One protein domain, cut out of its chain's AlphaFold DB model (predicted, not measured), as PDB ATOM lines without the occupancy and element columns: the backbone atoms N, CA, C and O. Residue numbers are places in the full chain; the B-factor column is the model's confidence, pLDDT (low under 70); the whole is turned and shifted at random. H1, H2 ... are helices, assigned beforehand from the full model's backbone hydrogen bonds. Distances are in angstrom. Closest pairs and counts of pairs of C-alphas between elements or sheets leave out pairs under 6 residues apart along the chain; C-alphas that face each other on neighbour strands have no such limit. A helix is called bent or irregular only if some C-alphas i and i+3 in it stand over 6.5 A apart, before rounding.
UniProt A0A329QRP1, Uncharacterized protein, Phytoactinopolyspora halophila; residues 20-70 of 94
ATOM      1  N   PRO A  20     160.551  67.852  43.659       72.94
ATOM      2  CA  PRO A  20     159.796  68.820  42.858       72.94
ATOM      3  C   PRO A  20     160.565  70.093  42.498       72.94
ATOM      4  O   PRO A  20     160.371  70.617  41.410       72.94
ATOM      5  N   ALA A  21     161.489  70.548  43.349       76.75
ATOM      6  CA  ALA A  21     162.316  71.722  43.052       76.75
ATOM      7  C   ALA A  21     163.259  71.503  41.852       76.75
ATOM      8  O   ALA A  21     163.708  72.457  41.232       76.75
ATOM      9  N   ALA A  22     163.578  70.249  41.512       80.00
ATOM     10  CA  ALA A  22     164.458  69.928  40.388       80.00
ATOM     11  C   ALA A  22     163.745  69.925  39.024       80.00
ATOM     12  O   ALA A  22     164.412  69.733  38.008       80.00
ATOM     13  N   VAL A  23     162.417  70.064  39.015       80.00
ATOM     14  CA  VAL A  23     161.560  70.012  37.819       80.00
ATOM     15  C   VAL A  23     160.520  71.140  37.823       80.00
ATOM     16  O   VAL A  23     159.439  70.997  37.260       80.00
ATOM     17  N   GLU A  24     160.799  72.232  38.541       78.12
ATOM     18  CA  GLU A  24     159.840  73.312  38.807       78.12
ATOM     19  C   GLU A  24     159.404  74.025  37.515       78.12
ATOM     20  O   GLU A  24     158.210  74.233  37.295       78.12
ATOM     21  N   ASP A  25     160.357  74.296  36.618       79.62
ATOM     22  CA  ASP A  25     160.092  74.909  35.313       79.62
ATOM     23  C   ASP A  25     159.218  73.997  34.438       79.62
ATOM     24  O   ASP A  25     158.227  74.433  33.846       79.62
ATOM     25  N   GLU A  26     159.527  72.699  34.391       83.06
ATOM     26  CA  GLU A  26     158.742  71.761  33.593       83.06
ATOM     27  C   GLU A  26     157.372  71.444  34.219       83.06
ATOM     28  O   GLU A  26     156.424  71.118  33.499       83.06
ATOM     29  N   LEU A  27     157.231  71.567  35.543       78.56
ATOM     30  CA  LEU A  27     155.941  71.504  36.234       78.56
ATOM     31  C   LEU A  27     155.049  72.696  35.867       78.56
ATOM     32  O   LEU A  27     153.853  72.492  35.657       78.56
ATOM     33  N   ALA A  28     155.610  73.901  35.730       81.25
ATOM     34  CA  ALA A  28     154.872  75.082  35.282       81.25
ATOM     35  C   ALA A  28     154.405  74.948  33.819       81.25
ATOM     36  O   ALA A  28     153.259  75.272  33.487       81.25
ATOM     37  N   GLU A  29     155.249  74.403  32.934       81.62
ATOM     38  CA  GLU A  29     154.835  74.080  31.561       81.62
ATOM     39  C   GLU A  29     153.728  73.013  31.531       81.62
ATOM     40  O   GLU A  29     152.748  73.139  30.785       81.62
ATOM     41  N   LEU A  30     153.849  71.974  32.363       80.38
ATOM     42  CA  LEU A  30     152.831  70.935  32.493       80.38
ATOM     43  C   LEU A  30     151.509  71.503  33.016       80.38
ATOM     44  O   LEU A  30     150.450  71.098  32.539       80.38
ATOM     45  N   GLU A  31     151.554  72.440  33.962       81.81
ATOM     46  CA  GLU A  31     150.378  73.128  34.489       81.81
ATOM     47  C   GLU A  31     149.641  73.903  33.393       81.81
ATOM     48  O   GLU A  31     148.424  73.758  33.253       81.81
ATOM     49  N   ALA A  32     150.365  74.660  32.564       81.12
ATOM     50  CA  ALA A  32     149.774  75.403  31.452       81.12
ATOM     51  C   ALA A  32     149.058  74.471  30.457       81.12
ATOM     52  O   ALA A  32     147.924  74.735  30.043       81.12
ATOM     53  N   VAL A  33     149.683  73.339  30.120       81.00
ATOM     54  CA  VAL A  33     149.089  72.315  29.246       81.00
ATOM     55  C   VAL A  33     147.875  71.651  29.903       81.00
ATOM     56  O   VAL A  33     146.834  71.481  29.266       81.00
ATOM     57  N   ALA A  34     147.995  71.261  31.170       82.12
ATOM     58  CA  ALA A  34     146.943  70.586  31.919       82.12
ATOM     59  C   ALA A  34     145.713  71.480  32.114       82.12
ATOM     60  O   ALA A  34     144.583  71.012  31.956       82.12
ATOM     61  N   SER A  35     145.927  72.768  32.369       81.38
ATOM     62  CA  SER A  35     144.875  73.783  32.427       81.38
ATOM     63  C   SER A  35     144.130  73.885  31.091       81.38
ATOM     64  O   SER A  35     142.906  73.757  31.055       81.38
ATOM     65  N   ALA A  36     144.856  73.974  29.969       80.38
ATOM     66  CA  ALA A  36     144.255  73.985  28.630       80.38
ATOM     67  C   ALA A  36     143.491  72.687  28.294       80.38
ATOM     68  O   ALA A  36     142.527  72.700  27.525       80.38
ATOM     69  N   ALA A  37     143.892  71.558  28.886       78.94
ATOM     70  CA  ALA A  37     143.212  70.272  28.747       78.94
ATOM     71  C   ALA A  37     141.987  70.104  29.671       78.94
ATOM     72  O   ALA A  37     141.271  69.109  29.532       78.94
ATOM     73  N   GLY A  38     141.719  71.059  30.573       81.00
ATOM     74  CA  GLY A  38     140.588  71.030  31.507       81.00
ATOM     75  C   GLY A  38     140.838  70.209  32.776       81.00
ATOM     76  O   GLY A  38     139.892  69.730  33.403       81.00
ATOM     77  N   VAL A  39     142.101  70.000  33.154       84.69
ATOM     78  CA  VAL A  39     142.453  69.320  34.407       84.69
ATOM     79  C   VAL A  39     142.076  70.198  35.610       84.69
ATOM     80  O   VAL A  39     142.162  71.420  35.561       84.69
ATOM     81  N   SER A  40     141.638  69.561  36.702       86.06
ATOM     82  CA  SER A  40     141.189  70.240  37.926       86.06
ATOM     83  C   SER A  40     142.244  71.203  38.480       86.06
ATOM     84  O   SER A  40     143.359  70.781  38.792       86.06
ATOM     85  N   SER A  41     141.852  72.462  38.701       81.44
ATOM     86  CA  SER A  41     142.694  73.503  39.307       81.44
ATOM     87  C   SER A  41     143.198  73.133  40.705       81.44
ATOM     88  O   SER A  41     144.285  73.544  41.090       81.44
ATOM     89  N   VAL A  42     142.462  72.295  41.444       85.50
ATOM     90  CA  VAL A  42     142.889  71.790  42.761       85.50
ATOM     91  C   VAL A  42     144.105  70.873  42.637       85.50
ATOM     92  O   VAL A  42     145.006  70.930  43.465       85.50
ATOM     93  N   LEU A  43     144.164  70.035  41.598       86.06
ATOM     94  CA  LEU A  43     145.310  69.147  41.390       86.06
ATOM     95  C   LEU A  43     146.550  69.924  40.959       86.06
ATOM     96  O   LEU A  43     147.648  69.582  41.381       86.06
ATOM     97  N   LEU A  44     146.360  70.976  40.162       83.25
ATOM     98  CA  LEU A  44     147.435  71.882  39.763       83.25
ATOM     99  C   LEU A  44     147.978  72.649  40.973       83.25
ATOM    100  O   LEU A  44     149.184  72.642  41.197       83.25
ATOM    101  N   ALA A  45     147.091  73.171  41.826       84.81
ATOM    102  CA  ALA A  45     147.475  73.840  43.066       84.81
ATOM    103  C   ALA A  45     148.265  72.916  44.007       84.81
ATOM    104  O   ALA A  45     149.324  73.302  44.488       84.81
ATOM    105  N   ILE A  46     147.805  71.676  44.223       87.06
ATOM    106  CA  ILE A  46     148.529  70.709  45.068       87.06
ATOM    107  C   ILE A  46     149.894  70.378  44.468       87.06
ATOM    108  O   ILE A  46     150.861  70.246  45.206       87.06
ATOM    109  N   MET A  47     149.977  70.212  43.147       84.69
ATOM    110  CA  MET A  47     151.212  69.856  42.448       84.69
ATOM    111  C   MET A  47     152.265  70.973  42.524       84.69
ATOM    112  O   MET A  47     153.441  70.669  42.734       84.69
ATOM    113  N   GLY A  48     151.844  72.233  42.375       80.94
ATOM    114  CA  GLY A  48     152.717  73.411  42.382       80.94
ATOM    115  C   GLY A  48     153.037  73.977  43.770       80.94
ATOM    116  O   GLY A  48     153.992  74.738  43.906       80.94
ATOM    117  N   ASP A  49     152.293  73.618  44.822       83.75
ATOM    118  CA  ASP A  49     152.536  74.170  46.158       83.75
ATOM    119  C   ASP A  49     153.749  73.513  46.843       83.75
ATOM    120  O   ASP A  49     153.726  72.362  47.287       83.75
ATOM    121  N   GLY A  50     154.826  74.288  46.992       77.38
ATOM    122  CA  GLY A  50     156.047  73.900  47.700       77.38
ATOM    123  C   GLY A  50     155.844  73.442  49.151       77.38
ATOM    124  O   GLY A  50     156.683  72.707  49.680       77.38
ATOM    125  N   ARG A  51     154.747  73.865  49.789       84.25
ATOM    126  CA  ARG A  51     154.396  73.574  51.187       84.25
ATOM    127  C   ARG A  51     153.663  72.243  51.337       84.25
ATOM    128  O   ARG A  51     153.606  71.716  52.448       84.25
ATOM    129  N   GLU A  52     153.147  71.684  50.244       85.56
ATOM    130  CA  GLU A  52     152.485  70.385  50.252       85.56
ATOM    131  C   GLU A  52     153.500  69.239  50.433       85.56
ATOM    132  O   GLU A  52     154.617  69.267  49.882       85.56
ATOM    133  N   PRO A  53     153.126  68.172  51.168       85.31
ATOM    134  CA  PRO A  53     153.964  66.992  51.308       85.31
ATOM    135  C   PRO A  53     154.381  66.433  49.943       85.31
ATOM    136  O   PRO A  53     153.579  66.368  49.010       85.31
ATOM    137  N   ALA A  54     155.621  65.949  49.827       79.62
ATOM    138  CA  ALA A  54     156.139  65.395  48.571       79.62
ATOM    139  C   ALA A  54     155.232  64.287  47.993       79.62
ATOM    140  O   ALA A  54     154.979  64.252  46.792       79.62
ATOM    141  N   ILE A  55     154.661  63.446  48.863       81.56
ATOM    142  CA  ILE A  55     153.718  62.386  48.474       81.56
ATOM    143  C   ILE A  55     152.421  62.963  47.880       81.56
ATOM    144  O   ILE A  55     151.872  62.390  46.938       81.56
ATOM    145  N   ALA A  56     151.913  64.081  48.407       86.69
ATOM    146  CA  ALA A  56     150.708  64.728  47.885       86.69
ATOM    147  C   ALA A  56     150.963  65.295  46.482       86.69
ATOM    148  O   ALA A  56     150.199  65.011  45.558       86.69
ATOM    149  N   ARG A  57     152.099  65.980  46.299       84.50
ATOM    150  CA  ARG A  57     152.558  66.489  44.999       84.50
ATOM    151  C   ARG A  57     152.742  65.389  43.961       84.50
ATOM    152  O   ARG A  57     152.222  65.498  42.854       84.50
ATOM    153  N   GLN A  58     153.400  64.291  44.328       82.38
ATOM    154  CA  GLN A  58     153.587  63.134  43.444       82.38
ATOM    155  C   GLN A  58     152.253  62.492  43.037       82.38
ATOM    156  O   GLN A  58     152.059  62.139  41.874       82.38
ATOM    157  N   ARG A  59     151.301  62.364  43.972       86.62
ATOM    158  CA  ARG A  59     149.955  61.847  43.669       86.62
ATOM    159  C   ARG A  59     149.177  62.782  42.746       86.62
ATOM    160  O   ARG A  59     148.523  62.296  41.825       86.62
ATOM    161  N   ALA A  60     149.246  64.091  42.977       88.38
ATOM    162  CA  ALA A  60     148.621  65.085  42.112       88.38
ATOM    163  C   ALA A  60     149.211  65.028  40.696       88.38
ATOM    164  O   ALA A  60     148.460  64.903  39.730       88.38
ATOM    165  N   PHE A  61     150.538  64.976  40.586       85.81
ATOM    166  CA  PHE A  61     151.246  64.795  39.323       85.81
ATOM    167  C   PHE A  61     150.791  63.536  38.569       85.81
ATOM    168  O   PHE A  61     150.390  63.616  37.408       85.81
ATOM    169  N   ALA A  62     150.758  62.376  39.235       85.06
ATOM    170  CA  ALA A  62     150.306  61.128  38.617       85.06
ATOM    171  C   ALA A  62     148.863  61.229  38.084       85.06
ATOM    172  O   ALA A  62     148.555  60.729  37.002       85.06
ATOM    173  N   GLN A  63     147.979  61.919  38.809       86.50
ATOM    174  CA  GLN A  63     146.601  62.154  38.377       86.50
ATOM    175  C   GLN A  63     146.481  63.133  37.202       86.50
ATOM    176  O   GLN A  63     145.578  62.971  36.376       86.50
ATOM    177  N   VAL A  64     147.346  64.147  37.126       86.25
ATOM    178  CA  VAL A  64     147.432  65.075  35.987       86.25
ATOM    179  C   VAL A  64     147.888  64.311  34.743       86.25
ATOM    180  O   VAL A  64     147.213  64.348  33.716       86.25
ATOM    181  N   VAL A  65     148.963  63.528  34.861       83.88
ATOM    182  CA  VAL A  65     149.503  62.696  33.772       83.88
ATOM    183  C   VAL A  65     148.479  61.668  33.290       83.88
ATOM    184  O   VAL A  65     148.320  61.498  32.082       83.88
ATOM    185  N   ALA A  66     147.749  61.014  34.196       82.19
ATOM    186  CA  ALA A  66     146.707  60.055  33.832       82.19
ATOM    187  C   ALA A  66     145.553  60.707  33.054       82.19
ATOM    188  O   ALA A  66     145.040  60.107  32.117       82.19
ATOM    189  N   ARG A  67     145.163  61.940  33.405       79.50
ATOM    190  CA  ARG A  67     144.116  62.692  32.689       79.50
ATOM    191  C   ARG A  67     144.583  63.207  31.331       79.50
ATOM    192  O   ARG A  67     143.792  63.231  30.398       79.50
ATOM    193  N   LEU A  68     145.853  63.593  31.219       77.38
ATOM    194  CA  LEU A  68     146.453  64.045  29.964       77.38
ATOM    195  C   LEU A  68     146.691  62.903  28.971       77.38
ATOM    196  O   LEU A  68     146.519  63.099  27.772       77.38
ATOM    197  N   ASN A  69     147.069  61.720  29.461       73.06
ATOM    198  CA  ASN A  69     147.254  60.520  28.638       73.06
ATOM    199  C   ASN A  69     145.969  59.705  28.461       73.06
ATOM    200  O   ASN A  69     145.991  58.683  27.775       73.06
ATOM    201  N   TRP A  70     144.856  60.121  29.071       59.59
ATOM    202  CA  TRP A  70     143.576  59.480  28.818       59.59
ATOM    203  C   TRP A  70     143.199  59.739  27.355       59.59
ATOM    204  O   TRP A  70     143.099  60.907  26.962       59.59
TER     205      TRP A  70
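This is residues 20 to 70 of the 94 residues of an uncharacterized protein of Phytoactinopolyspora halophila (UniProt A0A329QRP1). Three helices pack into a small cluster: H1 and the short H2 fold back on each other as a helical hairpin, and the long H3 packs on both, crossing H2 at a steep tilt. H1, with a kink in its first half, runs the same way as H3, while H2 runs opposite to both. The printed part has 51 residues, with three named helices in the order H1, H2, H3 and no named strand, and its class is all helix. It is compact, with a radius of gyration of the C-alphas of 9.9 A, and its rounded outline spans 26 by 18 by 16 A.

H1, residues 20 to 36, touches H2, residues 41 to 48; the closest C-alphas of the two are those of Glu 31 and Leu 44, 6.2 A apart. The two run opposite ways at a shallow tilt of 19 degrees and form a helical hairpin. H2 touches H3, residues 54 to 68, with 15 pairs of C-alphas within 8 A; the closest are those of Met 47 and Arg 57, 4.4 A apart. H2 and H3 run opposite ways at a steep tilt of 51 degrees. H1 and H3 touch with 4 such pairs, the closest being the C-alphas of Ala 34 and Leu 68, 6.8 A apart. They run the same way at a shallow tilt of 34 degrees, only just short of steep. The helix packing is mostly aligned, but only just: 2 of the 3 pairs of helices are at a shallow tilt. In H2 and H3 every O i to N i+4 pair is within hydrogen-bond range; in H1 it is 11 of 13.

H1 begins at C-alpha 20, at (159.796, 68.820, 42.858), and measures 21.7 A from first to last C-alpha. It is irregular, with C-alphas 22 and 25 standing 8.3 A apart, and it has a kink of 52 degrees near residue 27. H2 begins at C-alpha 41, at (142.694, 73.503, 39.307), and measures 10.5 A. H3 measures 21.0 A and ends at C-alpha 68, at (146.453, 64.045, 29.964).

The two C-alphas farthest apart are those of Arg 51 and Trp 70, at 28.6 A. The first and last printed C-alphas, of Pro 20 and Trp 70, are 23.4 A apart. The printed part runs from residue 20 to 70 without a cut. The links from H1 to H2, 4 residues, and from H2 to H3, 5 residues, are both tight. The mean pLDDT of the printed part is 81.8, and one printed residue, Trp 70, is under 70.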